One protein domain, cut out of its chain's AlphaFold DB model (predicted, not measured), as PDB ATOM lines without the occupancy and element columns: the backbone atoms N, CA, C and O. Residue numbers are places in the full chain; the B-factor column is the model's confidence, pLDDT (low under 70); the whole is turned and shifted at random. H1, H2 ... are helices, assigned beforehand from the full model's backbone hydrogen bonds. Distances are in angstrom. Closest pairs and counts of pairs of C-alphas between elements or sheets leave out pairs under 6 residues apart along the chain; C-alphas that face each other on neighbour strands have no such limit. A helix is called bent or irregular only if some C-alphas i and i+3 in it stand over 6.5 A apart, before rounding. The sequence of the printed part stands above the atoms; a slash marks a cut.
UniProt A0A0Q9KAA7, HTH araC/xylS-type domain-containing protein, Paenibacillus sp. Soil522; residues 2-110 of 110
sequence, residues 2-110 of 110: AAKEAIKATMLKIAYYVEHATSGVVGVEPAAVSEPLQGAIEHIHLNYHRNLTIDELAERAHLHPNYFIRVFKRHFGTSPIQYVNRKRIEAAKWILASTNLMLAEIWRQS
ATOM      1  N   ALA A   2     153.759 159.655 216.377       51.19
ATOM      2  CA  ALA A   2     154.825 158.730 216.814       51.19
ATOM      3  C   ALA A   2     154.438 157.231 216.855       51.19
ATOM      4  O   ALA A   2     155.235 156.373 216.494       51.19
ATOM      5  N   ALA A   3     153.195 156.895 217.228       41.31
ATOM      6  CA  ALA A   3     152.748 155.498 217.323       41.31
ATOM      7  C   ALA A   3     152.686 154.774 215.962       41.31
ATOM      8  O   ALA A   3     153.029 153.599 215.869       41.31
ATOM      9  N   LYS A   4     152.298 155.478 214.887       42.41
ATOM     10  CA  LYS A   4     152.268 154.909 213.528       42.41
ATOM     11  C   LYS A   4     153.683 154.648 212.999       42.41
ATOM     12  O   LYS A   4     153.904 153.639 212.338       42.41
ATOM     13  N   GLU A   5     154.635 155.517 213.334       44.97
ATOM     14  CA  GLU A   5     156.049 155.324 212.989       44.97
ATOM     15  C   GLU A   5     156.677 154.159 213.761       44.97
ATOM     16  O   GLU A   5     157.385 153.347 213.171       44.97
ATOM     17  N   ALA A   6     156.347 154.013 215.048       51.19
ATOM     18  CA  ALA A   6     156.808 152.899 215.870       51.19
ATOM     19  C   ALA A   6     156.274 151.550 215.363       51.19
ATOM     20  O   ALA A   6     157.041 150.600 215.234       51.19
ATOM     21  N   ILE A   7     154.988 151.469 215.001       56.91
ATOM     22  CA  ILE A   7     154.397 150.252 214.420       56.91
ATOM     23  C   ILE A   7     155.077 149.906 213.093       56.91
ATOM     24  O   ILE A   7     155.452 148.757 212.881       56.91
ATOM     25  N   LYS A   8     155.300 150.900 212.225       51.03
ATOM     26  CA  LYS A   8     155.989 150.712 210.942       51.03
ATOM     27  C   LYS A   8     157.427 150.220 211.130       51.03
ATOM     28  O   LYS A   8     157.848 149.306 210.429       51.03
ATOM     29  N   ALA A   9     158.162 150.778 212.091       50.91
ATOM     30  CA  ALA A   9     159.526 150.360 212.415       50.91
ATOM     31  C   ALA A   9     159.578 148.940 213.007       50.91
ATOM     32  O   ALA A   9     160.469 148.162 212.668       50.91
ATOM     33  N   THR A  10     158.612 148.582 213.856       61.66
ATOM     34  CA  THR A  10     158.508 147.236 214.440       61.66
ATOM     35  C   THR A  10     158.101 146.203 213.393       61.66
ATOM     36  O   THR A  10     158.704 145.138 213.337       61.66
ATOM     37  N   MET A  11     157.165 146.534 212.500       56.62
ATOM     38  CA  MET A  11     156.796 145.697 211.352       56.62
ATOM     39  C   MET A  11     157.991 145.452 210.426       56.62
ATOM     40  O   MET A  11     158.212 144.320 210.010       56.62
ATOM     41  N   LEU A  12     158.805 146.481 210.170       58.66
ATOM     42  CA  LEU A  12     160.023 146.359 209.367       58.66
ATOM     43  C   LEU A  12     161.030 145.389 210.004       58.66
ATOM     44  O   LEU A  12     161.598 144.547 209.317       58.66
ATOM     45  N   LYS A  13     161.222 145.487 211.326       57.72
ATOM     46  CA  LYS A  13     162.107 144.591 212.082       57.72
ATOM     47  C   LYS A  13     161.575 143.158 212.112       57.72
ATOM     48  O   LYS A  13     162.354 142.238 211.910       57.72
ATOM     49  N   ILE A  14     160.277 142.963 212.343       70.06
ATOM     50  CA  ILE A  14     159.665 141.627 212.374       70.06
ATOM     51  C   ILE A  14     159.741 140.975 210.994       70.06
ATOM     52  O   ILE A  14     160.189 139.840 210.907       70.06
ATOM     53  N   ALA A  15     159.389 141.687 209.922       61.53
ATOM     54  CA  ALA A  15     159.508 141.173 208.556       61.53
ATOM     55  C   ALA A  15     160.958 140.798 208.221       61.53
ATOM     56  O   ALA A  15     161.209 139.709 207.717       61.53
ATOM     57  N   TYR A  16     161.919 141.646 208.605       65.19
ATOM     58  CA  TYR A  16     163.341 141.345 208.470       65.19
ATOM     59  C   TYR A  16     163.730 140.049 209.197       65.19
ATOM     60  O   TYR A  16     164.343 139.173 208.592       65.19
ATOM     61  N   TYR A  17     163.340 139.884 210.463       63.88
ATOM     62  CA  TYR A  17     163.632 138.661 211.212       63.88
ATOM     63  C   TYR A  17     162.926 137.431 210.636       63.88
ATOM     64  O   TYR A  17     163.522 136.365 210.625       63.88
ATOM     65  N   VAL A  18     161.699 137.559 210.126       65.50
ATOM     66  CA  VAL A  18     160.958 136.448 209.505       65.50
ATOM     67  C   VAL A  18     161.625 135.993 208.203       65.50
ATOM     68  O   VAL A  18     161.732 134.794 207.973       65.50
ATOM     69  N   GLU A  19     162.134 136.921 207.389       58.22
ATOM     70  CA  GLU A  19     162.841 136.608 206.136       58.22
ATOM     71  C   GLU A  19     164.247 136.029 206.360       58.22
ATOM     72  O   GLU A  19     164.721 135.239 205.548       58.22
ATOM     73  N   HIS A  20     164.912 136.391 207.461       59.06
ATOM     74  CA  HIS A  20     166.273 135.933 207.771       59.06
ATOM     75  C   HIS A  20     166.310 134.804 208.823       59.06
ATOM     76  O   HIS A  20     167.385 134.296 209.134       59.06
ATOM     77  N   ALA A  21     165.155 134.370 209.350       53.59
ATOM     78  CA  ALA A  21     165.029 133.203 210.233       53.59
ATOM     79  C   ALA A  21     165.010 131.863 209.477       53.59
ATOM     80  O   ALA A  21     165.104 130.808 210.102       53.59
ATOM     81  N   THR A  22     164.927 131.876 208.146       39.47
ATOM     82  CA  THR A  22     165.043 130.669 207.322       39.47
ATOM     83  C   THR A  22     166.257 130.771 206.414       39.47
ATOM     84  O   THR A  22     166.292 131.574 205.484       39.47
ATOM     85  N   SER A  23     167.260 129.930 206.669       50.53
ATOM     86  CA  SER A  23     168.291 129.613 205.684       50.53
ATOM     87  C   SER A  23     167.654 129.192 204.351       50.53
ATOM     88  O   SER A  23     166.834 128.278 204.324       50.53
ATOM     89  N   GLY A  24     168.096 129.821 203.254       48.25
ATOM     90  CA  GLY A  24     167.703 129.525 201.867       48.25
ATOM     91  C   GLY A  24     166.448 130.303 201.461       48.25
ATOM     92  O   GLY A  24     165.426 130.199 202.116       48.25
ATOM     93  N   VAL A  25     166.391 131.102 200.393       40.75
ATOM     94  CA  VAL A  25     167.001 131.071 199.048       40.75
ATOM     95  C   VAL A  25     166.777 132.510 198.497       40.75
ATOM     96  O   VAL A  25     165.725 133.077 198.762       40.75
ATOM     97  N   VAL A  26     167.670 133.256 197.837       38.12
ATOM     98  CA  VAL A  26     168.093 133.205 196.422       38.12
ATOM     99  C   VAL A  26     169.013 134.419 196.204       38.12
ATOM    100  O   VAL A  26     168.612 135.554 196.459       38.12
ATOM    101  N   GLY A  27     170.196 134.188 195.640       38.28
ATOM    102  CA  GLY A  27     171.067 135.234 195.103       38.28
ATOM    103  C   GLY A  27     172.509 134.995 195.505       38.28
ATOM    104  O   GLY A  27     172.922 135.533 196.517       38.28
ATOM    105  N   VAL A  28     173.213 134.156 194.731       41.47
ATOM    106  CA  VAL A  28     174.658 133.852 194.789       41.47
ATOM    107  C   VAL A  28     175.393 134.676 195.852       41.47
ATOM    108  O   VAL A  28     175.889 135.764 195.566       41.47
ATOM    109  N   GLU A  29     175.423 134.167 197.085       44.31
ATOM    110  CA  GLU A  29     176.324 134.672 198.116       44.31
ATOM    111  C   GLU A  29     177.738 134.447 197.561       44.31
ATOM    112  O   GLU A  29     178.105 133.294 197.296       44.31
ATOM    113  N   PRO A  30     178.513 135.506 197.270       45.19
ATOM    114  CA  PRO A  30     179.857 135.326 196.761       45.19
ATOM    115  C   PRO A  30     180.634 134.575 197.836       45.19
ATOM    116  O   PRO A  30     180.711 135.041 198.973       45.19
ATOM    117  N   ALA A  31     181.137 133.395 197.465       43.78
ATOM    118  CA  ALA A  31     181.914 132.495 198.304       43.78
ATOM    119  C   ALA A  31     182.790 133.286 199.289       43.78
ATOM    120  O   ALA A  31     183.685 134.013 198.864       43.78
ATOM    121  N   ALA A  32     182.462 133.172 200.580       54.44
ATOM    122  CA  ALA A  32     183.032 133.932 201.690       54.44
ATOM    123  C   ALA A  32     183.009 135.460 201.471       54.44
ATOM    124  O   ALA A  32     183.932 136.059 200.912       54.44
ATOM    125  N   VAL A  33     181.958 136.125 201.970       61.16
ATOM    126  CA  VAL A  33     182.039 137.554 202.307       61.16
ATOM    127  C   VAL A  33     183.301 137.752 203.135       61.16
ATOM    128  O   VAL A  33     183.485 137.081 204.147       61.16
ATOM    129  N   SER A  34     184.214 138.602 202.663       65.88
ATOM    130  CA  SER A  34     185.433 138.870 203.417       65.88
ATOM    131  C   SER A  34     185.042 139.368 204.811       65.88
ATOM    132  O   SER A  34     184.156 140.220 204.914       65.88
ATOM    133  N   GLU A  35     185.696 138.864 205.869       69.75
ATOM    134  CA  GLU A  35     185.443 139.284 207.263       69.75
ATOM    135  C   GLU A  35     185.236 140.809 207.421       69.75
ATOM    136  O   GLU A  35     184.296 141.204 208.111       69.75
ATOM    137  N   PRO A  36     185.992 141.692 206.724       75.38
ATOM    138  CA  PRO A  36     185.796 143.138 206.827       75.38
ATOM    139  C   PRO A  36     184.440 143.642 206.314       75.38
ATOM    140  O   PRO A  36     183.938 144.646 206.802       75.38
ATOM    141  N   LEU A  37     183.823 143.009 205.312       86.69
ATOM    142  CA  LEU A  37     182.559 143.503 204.746       86.69
ATOM    143  C   LEU A  37     181.339 143.108 205.578       86.69
ATOM    144  O   LEU A  37     180.306 143.774 205.477       86.69
ATOM    145  N   GLN A  38     181.443 142.057 206.390       87.38
ATOM    146  CA  GLN A  38     180.302 141.501 207.107       87.38
ATOM    147  C   GLN A  38     179.670 142.511 208.072       87.38
ATOM    148  O   GLN A  38     178.462 142.745 208.005       87.38
ATOM    149  N   GLY A  39     180.488 143.214 208.862       86.69
ATOM    150  CA  GLY A  39     180.001 144.246 209.783       86.69
ATOM    151  C   GLY A  39     179.267 145.393 209.078       86.69
ATOM    152  O   GLY A  39     178.261 145.900 209.576       86.69
ATOM    153  N   ALA A  40     179.711 145.776 207.877       91.56
ATOM    154  CA  ALA A  40     179.028 146.791 207.079       91.56
ATOM    155  C   ALA A  40     177.691 146.287 206.512       91.56
ATOM    156  O   ALA A  40     176.727 147.047 206.458       91.56
ATOM    157  N   ILE A  41     177.605 145.018 206.104       90.50
ATOM    158  CA  ILE A  41     176.381 144.427 205.542       90.50
ATOM    159  C   ILE A  41     175.309 144.272 206.613       90.50
ATOM    160  O   ILE A  41     174.182 144.719 206.399       90.50
ATOM    161  N   GLU A  42     175.663 143.709 207.767       88.88
ATOM    162  CA  GLU A  42     174.757 143.605 208.914       88.88
ATOM    163  C   GLU A  42     174.237 144.988 209.304       88.88
ATOM    164  O   GLU A  42     173.037 145.193 209.506       88.88
ATOM    165  N   HIS A  43     175.129 145.981 209.316       91.50
ATOM    166  CA  HIS A  43     174.732 147.351 209.582       91.50
ATOM    167  C   HIS A  43     173.759 147.885 208.529       91.50
ATOM    168  O   HIS A  43     172.749 148.473 208.907       91.50
ATOM    169  N   ILE A  44     173.989 147.655 207.233       91.56
ATOM    170  CA  ILE A  44     173.036 148.035 206.175       91.56
ATOM    171  C   ILE A  44     171.681 147.367 206.402       91.56
ATOM    172  O   ILE A  44     170.651 148.031 206.325       91.56
ATOM    173  N   HIS A  45     171.663 146.070 206.679       87.94
ATOM    174  CA  HIS A  45     170.441 145.283 206.828       87.94
ATOM    175  C   HIS A  45     169.586 145.752 208.004       87.94
ATOM    176  O   HIS A  45     168.372 145.884 207.879       87.94
ATOM    177  N   LEU A  46     170.216 146.124 209.113       87.19
ATOM    178  CA  LEU A  46     169.507 146.654 210.276       87.19
ATOM    179  C   LEU A  46     169.044 148.108 210.081       87.19
ATOM    180  O   LEU A  46     168.149 148.579 210.786       87.19
ATOM    181  N   ASN A  47     169.652 148.843 209.143       91.00
ATOM    182  CA  ASN A  47     169.605 150.306 209.130       91.00
ATOM    183  C   ASN A  47     169.348 150.948 207.765       91.00
ATOM    184  O   ASN A  47     169.424 152.169 207.641       91.00
ATOM    185  N   TYR A  48     168.974 150.186 206.740       91.06
ATOM    186  CA  TYR A  48     168.705 150.735 205.407       91.06
ATOM    187  C   TYR A  48     167.575 151.776 205.401       91.06
ATOM    188  O   TYR A  48     167.482 152.572 204.471       91.06
ATOM    189  N   HIS A  49     166.713 151.801 206.420       86.62
ATOM    190  CA  HIS A  49     165.638 152.783 206.575       86.62
ATOM    191  C   HIS A  49     166.137 154.194 206.937       86.62
ATOM    192  O   HIS A  49     165.412 155.163 206.723       86.62
ATOM    193  N   ARG A  50     167.361 154.323 207.465       89.81
ATOM    194  CA  ARG A  50     167.998 155.605 207.793       89.81
ATOM    195  C   ARG A  50     168.998 156.018 206.716       89.81
ATOM    196  O   ARG A  50     169.305 155.249 205.802       89.81
ATOM    197  N   ASN A  51     169.459 157.266 206.768       89.81
ATOM    198  CA  ASN A  51     170.441 157.776 205.820       89.81
ATOM    199  C   ASN A  51     171.837 157.234 206.159       89.81
ATOM    200  O   ASN A  51     172.475 157.747 207.071       89.81
ATOM    201  N   LEU A  52     172.273 156.195 205.447       93.38
ATOM    202  CA  LEU A  52     173.596 155.589 205.609       93.38
ATOM    203  C   LEU A  52     174.610 156.281 204.698       93.38
ATOM    204  O   LEU A  52     174.378 156.396 203.490       93.38
ATOM    205  N   THR A  53     175.731 156.720 205.267       95.56
ATOM    206  CA  THR A  53     176.837 157.323 204.509       95.56
ATOM    207  C   THR A  53     177.900 156.284 204.171       95.56
ATOM    208  O   THR A  53     177.971 155.215 204.775       95.56
ATOM    209  N   ILE A  54     178.747 156.585 203.183       95.75
ATOM    210  CA  ILE A  54     179.897 155.724 202.886       95.75
ATOM    211  C   ILE A  54     180.851 155.665 204.078       95.75
ATOM    212  O   ILE A  54     181.347 154.584 204.372       95.75
ATOM    213  N   ASP A  55     181.090 156.791 204.754       96.19
ATOM    214  CA  ASP A  55     182.018 156.858 205.885       96.19
ATOM    215  C   ASP A  55     181.573 155.949 207.036       96.19
ATOM    216  O   ASP A  55     182.371 155.151 207.515       96.19
ATOM    217  N   GLU A  56     180.281 155.965 207.387       94.75
ATOM    218  CA  GLU A  56     179.704 155.084 208.415       94.75
ATOM    219  C   GLU A  56     179.890 153.600 208.059       94.75
ATOM    220  O   GLU A  56     180.243 152.776 208.901       94.75
ATOM    221  N   LEU A  57     179.667 153.239 206.793       94.81
ATOM    222  CA  LEU A  57     179.800 151.855 206.335       94.81
ATOM    223  C   LEU A  57     181.259 151.399 206.252       94.81
ATOM    224  O   LEU A  57     181.565 150.245 206.547       94.81
ATOM    225  N   ALA A  58     182.154 152.299 205.860       94.69
ATOM    226  CA  ALA A  58     183.579 152.032 205.784       94.69
ATOM    227  C   ALA A  58     184.190 151.874 207.185       94.69
ATOM    228  O   ALA A  58     184.973 150.952 207.406       94.69
ATOM    229  N   GLU A  59     183.759 152.694 208.147       94.69
ATOM    230  CA  GLU A  59     184.135 152.582 209.557       94.69
ATOM    231  C   GLU A  59     183.719 151.229 210.145       94.69
ATOM    232  O   GLU A  59     184.531 150.553 210.775       94.69
ATOM    233  N   ARG A  60     182.493 150.770 209.850       92.69
ATOM    234  CA  ARG A  60     181.998 149.434 210.241       92.69
ATOM    235  C   ARG A  60     182.791 148.282 209.635       92.69
ATOM    236  O   ARG A  60     182.797 147.196 210.203       92.69
ATOM    237  N   ALA A  61     183.423 148.517 208.491       90.81
ATOM    238  CA  ALA A  61     184.306 147.558 207.845       90.81
ATOM    239  C   ALA A  61     185.773 147.687 208.288       90.81
ATOM    240  O   ALA A  61     186.610 146.912 207.834       90.81
ATOM    241  N   HIS A  62     186.106 148.674 209.128       92.50
ATOM    242  CA  HIS A  62     187.481 149.061 209.458       92.50
ATOM    243  C   HIS A  62     188.337 149.377 208.218       92.50
ATOM    244  O   HIS A  62     189.536 149.099 208.175       92.50
ATOM    245  N   LEU A  63     187.721 149.967 207.188       92.12
ATOM    246  CA  LEU A  63     188.361 150.304 205.920       92.12
ATOM    247  C   LEU A  63     188.268 151.802 205.633       92.12
ATOM    248  O   LEU A  63     187.315 152.480 205.999       92.12
ATOM    249  N   HIS A  64     189.227 152.313 204.865       95.31
ATOM    250  CA  HIS A  64     189.108 153.650 204.292       95.31
ATOM    251  C   HIS A  64     187.957 153.701 203.254       95.31
ATOM    252  O   HIS A  64     187.880 152.791 202.418       95.31
ATOM    253  N   PRO A  65     187.133 154.773 203.197       95.88
ATOM    254  CA  PRO A  65     185.978 154.918 202.296       95.88
ATOM    255  C   PRO A  65     186.206 154.482 200.843       95.88
ATOM    256  O   PRO A  65     185.467 153.665 200.288       95.88
ATOM    257  N   ASN A  66     187.284 154.968 200.222       95.38
ATOM    258  CA  ASN A  66     187.604 154.644 198.825       95.38
ATOM    259  C   ASN A  66     187.958 153.165 198.610       95.38
ATOM    260  O   ASN A  66     187.668 152.601 197.552       95.38
ATOM    261  N   TYR A  67     188.606 152.540 199.596       93.94
ATOM    262  CA  TYR A  67     188.942 151.122 199.535       93.94
ATOM    263  C   TYR A  67     187.695 150.271 199.779       93.94
ATOM    264  O   TYR A  67     187.430 149.355 199.002       93.94
ATOM    265  N   PHE A  68     186.866 150.656 200.754       94.94
ATOM    266  CA  PHE A  68     185.571 150.038 201.020       94.94
ATOM    267  C   PHE A  68     184.683 150.006 199.772       94.94
ATOM    268  O   PHE A  68     184.246 148.931 199.377       94.94
ATOM    269  N   ILE A  69     184.482 151.136 199.080       94.56
ATOM    270  CA  ILE A  69     183.670 151.175 197.848       94.56
ATOM    271  C   ILE A  69     184.186 150.172 196.810       94.56
ATOM    272  O   ILE A  69     183.397 149.477 196.169       94.56
ATOM    273  N   ARG A  70     185.509 150.097 196.628       93.25
ATOM    274  CA  ARG A  70     186.140 149.223 195.632       93.25
ATOM    275  C   ARG A  70     185.968 147.750 195.986       93.25
ATOM    276  O   ARG A  70     185.579 146.967 195.124       93.25
ATOM    277  N   VAL A  71     186.246 147.391 197.237       91.62
ATOM    278  CA  VAL A  71     186.111 146.024 197.752       91.62
ATOM    279  C   VAL A  71     184.647 145.594 197.733       91.62
ATOM    280  O   VAL A  71     184.331 144.543 197.185       91.62
ATOM    281  N   PHE A  72     183.738 146.452 198.200       93.00
ATOM    282  CA  PHE A  72     182.300 146.202 198.172       93.00
ATOM    283  C   PHE A  72     181.794 145.996 196.743       93.00
ATOM    284  O   PHE A  72     181.111 145.016 196.467       93.00
ATOM    285  N   LYS A  73     182.166 146.870 195.796       92.62
ATOM    286  CA  LYS A  73     181.757 146.734 194.391       92.62
ATOM    287  C   LYS A  73     182.330 145.477 193.737       92.62
ATOM    288  O   LYS A  73     181.648 144.869 192.919       92.62
ATOM    289  N   ARG A  74     183.556 145.079 194.086       89.50
ATOM    290  CA  ARG A  74     184.158 143.827 193.607       89.50
ATOM    291  C   ARG A  74     183.380 142.606 194.101       89.50
ATOM    292  O   ARG A  74     183.216 141.670 193.332       89.50
ATOM    293  N   HIS A  75     182.904 142.640 195.345       88.44
ATOM    294  CA  HIS A  75     182.193 141.519 195.964       88.44
ATOM    295  C   HIS A  75     180.715 141.452 195.553       88.44
ATOM    296  O   HIS A  75     180.220 140.390 195.209       88.44
ATOM    297  N   PHE A  76     180.019 142.592 195.524       87.62
ATOM    298  CA  PHE A  76     178.565 142.671 195.309       87.62
ATOM    299  C   PHE A  76     178.148 143.143 193.910       87.62
ATOM    300  O   PHE A  76     176.955 143.272 193.634       87.62
ATOM    301  N   GLY A  77     179.101 143.488 193.041       90.62
ATOM    302  CA  GLY A  77     178.848 144.012 191.692       90.62
ATOM    303  C   GLY A  77     178.258 145.431 191.641       90.62
ATOM    304  O   GLY A  77     178.156 146.022 190.569       90.62
ATOM    305  N   THR A  78     177.893 146.013 192.785       92.44
ATOM    306  CA  THR A  78     177.233 147.324 192.896       92.44
ATOM    307  C   THR A  78     177.887 148.188 193.964       92.44
ATOM    308  O   THR A  78     178.539 147.668 194.865       92.44
ATOM    309  N   SER A  79     177.700 149.510 193.914       94.31
ATOM    310  CA  SER A  79     178.184 150.371 195.000       94.31
ATOM    311  C   SER A  79     177.413 150.119 196.311       94.31
ATOM    312  O   SER A  79     176.265 149.661 196.264       94.31
ATOM    313  N   PRO A  80     177.990 150.463 197.479       93.69
ATOM    314  CA  PRO A  80     177.291 150.350 198.761       93.69
ATOM    315  C   PRO A  80     175.955 151.108 198.780       93.69
ATOM    316  O   PRO A  80     174.932 150.559 199.175       93.69
ATOM    317  N   ILE A  81     175.919 152.340 198.262       95.00
ATOM    318  CA  ILE A  81     174.687 153.149 198.219       95.00
ATOM    319  C   ILE A  81     173.623 152.525 197.308       95.00
ATOM    320  O   ILE A  81     172.442 152.511 197.651       95.00
ATOM    321  N   GLN A  82     174.023 151.966 196.162       94.25
ATOM    322  CA  GLN A  82     173.095 151.241 195.289       94.25
ATOM    323  C   GLN A  82     172.511 150.013 195.992       94.25
ATOM    324  O   GLN A  82     171.314 149.753 195.871       94.25
ATOM    325  N   TYR A  83     173.329 149.292 196.761       94.31
ATOM    326  CA  TYR A  83     172.879 148.157 197.563       94.31
ATOM    327  C   TYR A  83     171.848 148.585 198.621       94.31
ATOM    328  O   TYR A  83     170.780 147.977 198.708       94.31
ATOM    329  N   VAL A  84     172.110 149.668 199.367       93.81
ATOM    330  CA  VAL A  84     171.152 150.234 200.341       93.81
ATOM    331  C   VAL A  84     169.830 150.595 199.660       93.81
ATOM    332  O   VAL A  84     168.757 150.239 200.146       93.81
ATOM    333  N   ASN A  85     169.885 151.265 198.507       92.50
ATOM    334  CA  ASN A  85     168.683 151.651 197.769       92.50
ATOM    335  C   ASN A  85     167.890 150.440 197.269       92.50
ATOM    336  O   ASN A  85     166.663 150.443 197.356       92.50
ATOM    337  N   ARG A  86     168.564 149.381 196.812       90.44
ATOM    338  CA  ARG A  86     167.900 148.126 196.447       90.44
ATOM    339  C   ARG A  86     167.157 147.527 197.641       90.44
ATOM    340  O   ARG A  86     165.983 147.202 197.501       90.44
ATOM    341  N   LYS A  87     167.783 147.485 198.822       89.00
ATOM    342  CA  LYS A  87     167.136 147.005 200.054       89.00
ATOM    343  C   LYS A  87     165.922 147.848 200.455       89.00
ATOM    344  O   LYS A  87     164.887 147.299 200.819       89.00
ATOM    345  N   ARG A  88     165.993 149.175 200.299       89.12
ATOM    346  CA  ARG A  88     164.835 150.068 200.505       89.12
ATOM    347  C   ARG A  88     163.684 149.754 199.549       89.12
ATOM    348  O   ARG A  88     162.533 149.739 199.977       89.12
ATOM    349  N   ILE A  89     163.984 149.504 198.274       87.06
ATOM    350  CA  ILE A  89     162.974 149.157 197.265       87.06
ATOM    351  C   ILE A  89     162.353 147.789 197.566       87.06
ATOM    352  O   ILE A  89     161.134 147.661 197.494       87.06
ATOM    353  N   GLU A  90     163.160 146.786 197.916       84.50
ATOM    354  CA  GLU A  90     162.685 145.459 198.334       84.50
ATOM    355  C   GLU A  90     161.714 145.582 199.516       84.50
ATOM    356  O   GLU A  90     160.570 145.141 199.422       84.50
ATOM    357  N   ALA A  91     162.107 146.299 200.570       80.31
ATOM    358  CA  ALA A  91     161.245 146.538 201.724       80.31
ATOM    359  C   ALA A  91     159.955 147.298 201.357       80.31
ATOM    360  O   ALA A  91     158.876 146.967 201.845       80.31
ATOM    361  N   ALA A  92     160.033 148.303 200.480       79.31
ATOM    362  CA  ALA A  92     158.856 149.048 200.034       79.31
ATOM    363  C   ALA A  92     157.870 148.162 199.258       79.31
ATOM    364  O   ALA A  92     156.664 148.240 199.494       79.31
ATOM    365  N   LYS A  93     158.369 147.290 198.372       78.81
ATOM    366  CA  LYS A  93     157.542 146.315 197.645       78.81
ATOM    367  C   LYS A  93     156.808 145.384 198.608       78.81
ATOM    368  O   LYS A  93     155.612 145.171 198.438       78.81
ATOM    369  N   TRP A  94     157.491 144.901 199.644       74.38
ATOM    370  CA  TRP A  94     156.886 144.059 200.677       74.38
ATOM    371  C   TRP A  94     155.807 144.770 201.487       74.38
ATOM    372  O   TRP A  94     154.738 144.210 201.721       74.38
ATOM    373  N   ILE A  95     156.042 146.022 201.881       75.56
ATOM    374  CA  ILE A  95     155.038 146.825 202.594       75.56
ATOM    375  C   ILE A  95     153.798 147.030 201.719       75.56
ATOM    376  O   ILE A  95     152.672 146.903 202.196       75.56
ATOM    377  N   LEU A  96     153.983 147.319 200.431       74.06
ATOM    378  CA  LEU A  96     152.864 147.477 199.505       74.06
ATOM    379  C   LEU A  96     152.104 146.160 199.315       74.06
ATOM    380  O   LEU A  96     150.880 146.159 199.393       74.06
ATOM    381  N   ALA A  97     152.809 145.040 199.143       74.75
ATOM    382  CA  ALA A  97     152.194 143.723 198.996       74.75
ATOM    383  C   ALA A  97     151.409 143.305 200.252       74.75
ATOM    384  O   ALA A  97     150.261 142.882 200.148       74.75
ATOM    385  N   SER A  98     151.991 143.482 201.441       68.94
ATOM    386  CA  SER A  98     151.343 143.157 202.722       68.94
ATOM    387  C   SER A  98     150.142 144.053 203.021       68.94
ATOM    388  O   SER A  98     149.109 143.553 203.458       68.94
ATOM    389  N   THR A  99     150.221 145.352 202.719       71.00
ATOM    390  CA  THR A  99     149.069 146.260 202.855       71.00
ATOM    391  C   THR A  99     147.938 145.856 201.909       71.00
ATOM    392  O   THR A  99     146.776 145.850 202.307       71.00
ATOM    393  N   ASN A 100     148.263 145.475 200.671       60.34
ATOM    394  CA  ASN A 100     147.257 145.056 199.699       60.34
ATOM    395  C   ASN A 100     146.599 143.720 200.088       60.34
ATOM    396  O   ASN A 100     145.392 143.564 199.921       60.34
ATOM    397  N   LEU A 101     147.365 142.784 200.663       60.31
ATOM    398  CA  LEU A 101     146.835 141.548 201.253       60.31
ATOM    399  C   LEU A 101     145.904 141.839 202.435       60.31
ATOM    400  O   LEU A 101     144.824 141.265 202.519       60.31
ATOM    401  N   MET A 102     146.293 142.762 203.315       57.94
ATOM    402  CA  MET A 102     145.485 143.152 204.470       57.94
ATOM    403  C   MET A 102     144.166 143.808 204.039       57.94
ATOM    404  O   MET A 102     143.122 143.513 204.610       57.94
ATOM    405  N   LEU A 103     144.185 144.638 202.989       59.16
ATOM    406  CA  LEU A 103     142.970 145.197 202.394       59.16
ATOM    407  C   LEU A 103     142.095 144.105 201.768       59.16
ATOM    408  O   LEU A 103     140.904 144.060 202.053       59.16
ATOM    409  N   ALA A 104     142.667 143.216 200.951       59.28
ATOM    410  CA  ALA A 104     141.919 142.134 200.310       59.28
ATOM    411  C   ALA A 104     141.236 141.197 201.323       59.28
ATOM    412  O   ALA A 104     140.124 140.736 201.077       59.28
ATOM    413  N   GLU A 105     141.872 140.945 202.467       54.53
ATOM    414  CA  GLU A 105     141.293 140.134 203.540       54.53
ATOM    415  C   GLU A 105     140.138 140.858 204.252       54.53
ATOM    416  O   GLU A 105     139.102 140.249 204.505       54.53
ATOM    417  N   ILE A 106     140.256 142.172 204.487       59.00
ATOM    418  CA  ILE A 106     139.157 142.992 205.029       59.00
ATOM    419  C   ILE A 106     137.947 142.971 204.084       59.00
ATOM    420  O   ILE A 106     136.821 142.785 204.537       59.00
ATOM    421  N   TRP A 107     138.177 143.096 202.772       55.50
ATOM    422  CA  TRP A 107     137.122 143.008 201.756       55.50
ATOM    423  C   TRP A 107     136.452 141.632 201.675       55.50
ATOM    424  O   TRP A 107     135.311 141.554 201.245       55.50
ATOM    425  N   ARG A 108     137.134 140.546 202.060       59.88
ATOM    426  CA  ARG A 108     136.559 139.190 202.063       59.88
ATOM    427  C   ARG A 108     135.679 138.927 203.290       59.88
ATOM    428  O   ARG A 108     134.844 138.028 203.255       59.88
ATOM    429  N   GLN A 109     135.891 139.673 204.372       50.22
ATOM    430  CA  GLN A 109     135.145 139.544 205.628       50.22
ATOM    431  C   GLN A 109     133.996 140.565 205.766       50.22
ATOM    432  O   GLN A 109     133.351 140.594 206.813       50.22
ATOM    433  N   SER A 110     133.744 141.395 204.744       41.78
ATOM    434  CA  SER A 110     132.572 142.288 204.627       41.78
ATOM    435  C   SER A 110     131.652 141.827 203.505       41.78
ATOM    436  O   SER A 110     130.429 142.036 203.649       41.78
TER     437      SER A 110
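AT A GLANCE: This is residues 2 to 110 of the 110 residues of the protein "HTH araC/xylS-type domain-containing protein" of Paenibacillus sp. Soil522 (UniProt A0A0Q9KAA7). A small head of three crossed helices, H2, H3 and H4, sits at one end of a long helix, H5, which begins beside the head and runs away from it as an arm, with residues 96 to 110 sticking out. The first helix, H1, crosses H5 near the middle of both as a loose X, and a long loop, residues 21 to 34, swings from H1 to H2. The printed part has 109 residues with five named helices, H1 to H5 in chain order, and no named strand; the class is all helix. The whole is loose, with a radius of gyration of the C-alphas of 16.7 A, and elongated, spanning 57 by 33 by 20 A.

IN THESE COORDINATES: H1, residues 2 to 20, begins with C-alpha 2 at (154.825, 158.730, 216.814) and is 27.1 A long from first to last C-alpha. H2, residues 35 to 47, is 19.4 A long and irregular, but only just: C-alphas 36 and 39 are 6.6 A apart. H3, residues 54 to 60, is 9.9 A long. H4, residues 65 to 76, is 15.9 A long. H5, residues 80 to 108, runs 42.4 A from C-alpha 80 at (177.291, 150.350, 198.761) to C-alpha 108 at (136.559, 139.190, 202.063).

HOW THE PARTS SIT: H1 is close to but not clearly touching H5, about perpendicular at 76 degrees; their closest C-alphas, of Leu 12 and Ala 91, are 7.7 A apart. H1 is likewise close to but not clearly touching H2, with the closest C-alphas, of Lys 13 and Leu 46, 7.9 A apart. H1 is apart from H3 and H4. H2 touches H3 with residues 39 to 44 alone, at a steep tilt of 63 degrees, opposite ways; the closest C-alphas, of Ala 40 and Arg 60, are 5.1 A apart. H3 touches H4, about perpendicular at 81 degrees, with the C-alphas of Ala 58 and Pro 65 closest at 5.1 A. H4 and H5 only just touch, with 3 pairs of C-alphas within 8 A; the closest, of Ile 69 and Pro 80, are 6.5 A apart. In H1, H3, H4 and H5 every O i to N i+4 pair is within hydrogen-bond range; in H2, 7 of 9 are.

THE WHOLE: The farthest C-alphas, of His 64 and Ser 110, are 57.7 A apart. The printed part has no cut. The link from H1 to H2, 14 residues, is long. The mean pLDDT of the printed part is 74.6, and residues 2 to 13, 15 to 35, 98 and 100 to 110 are under 70.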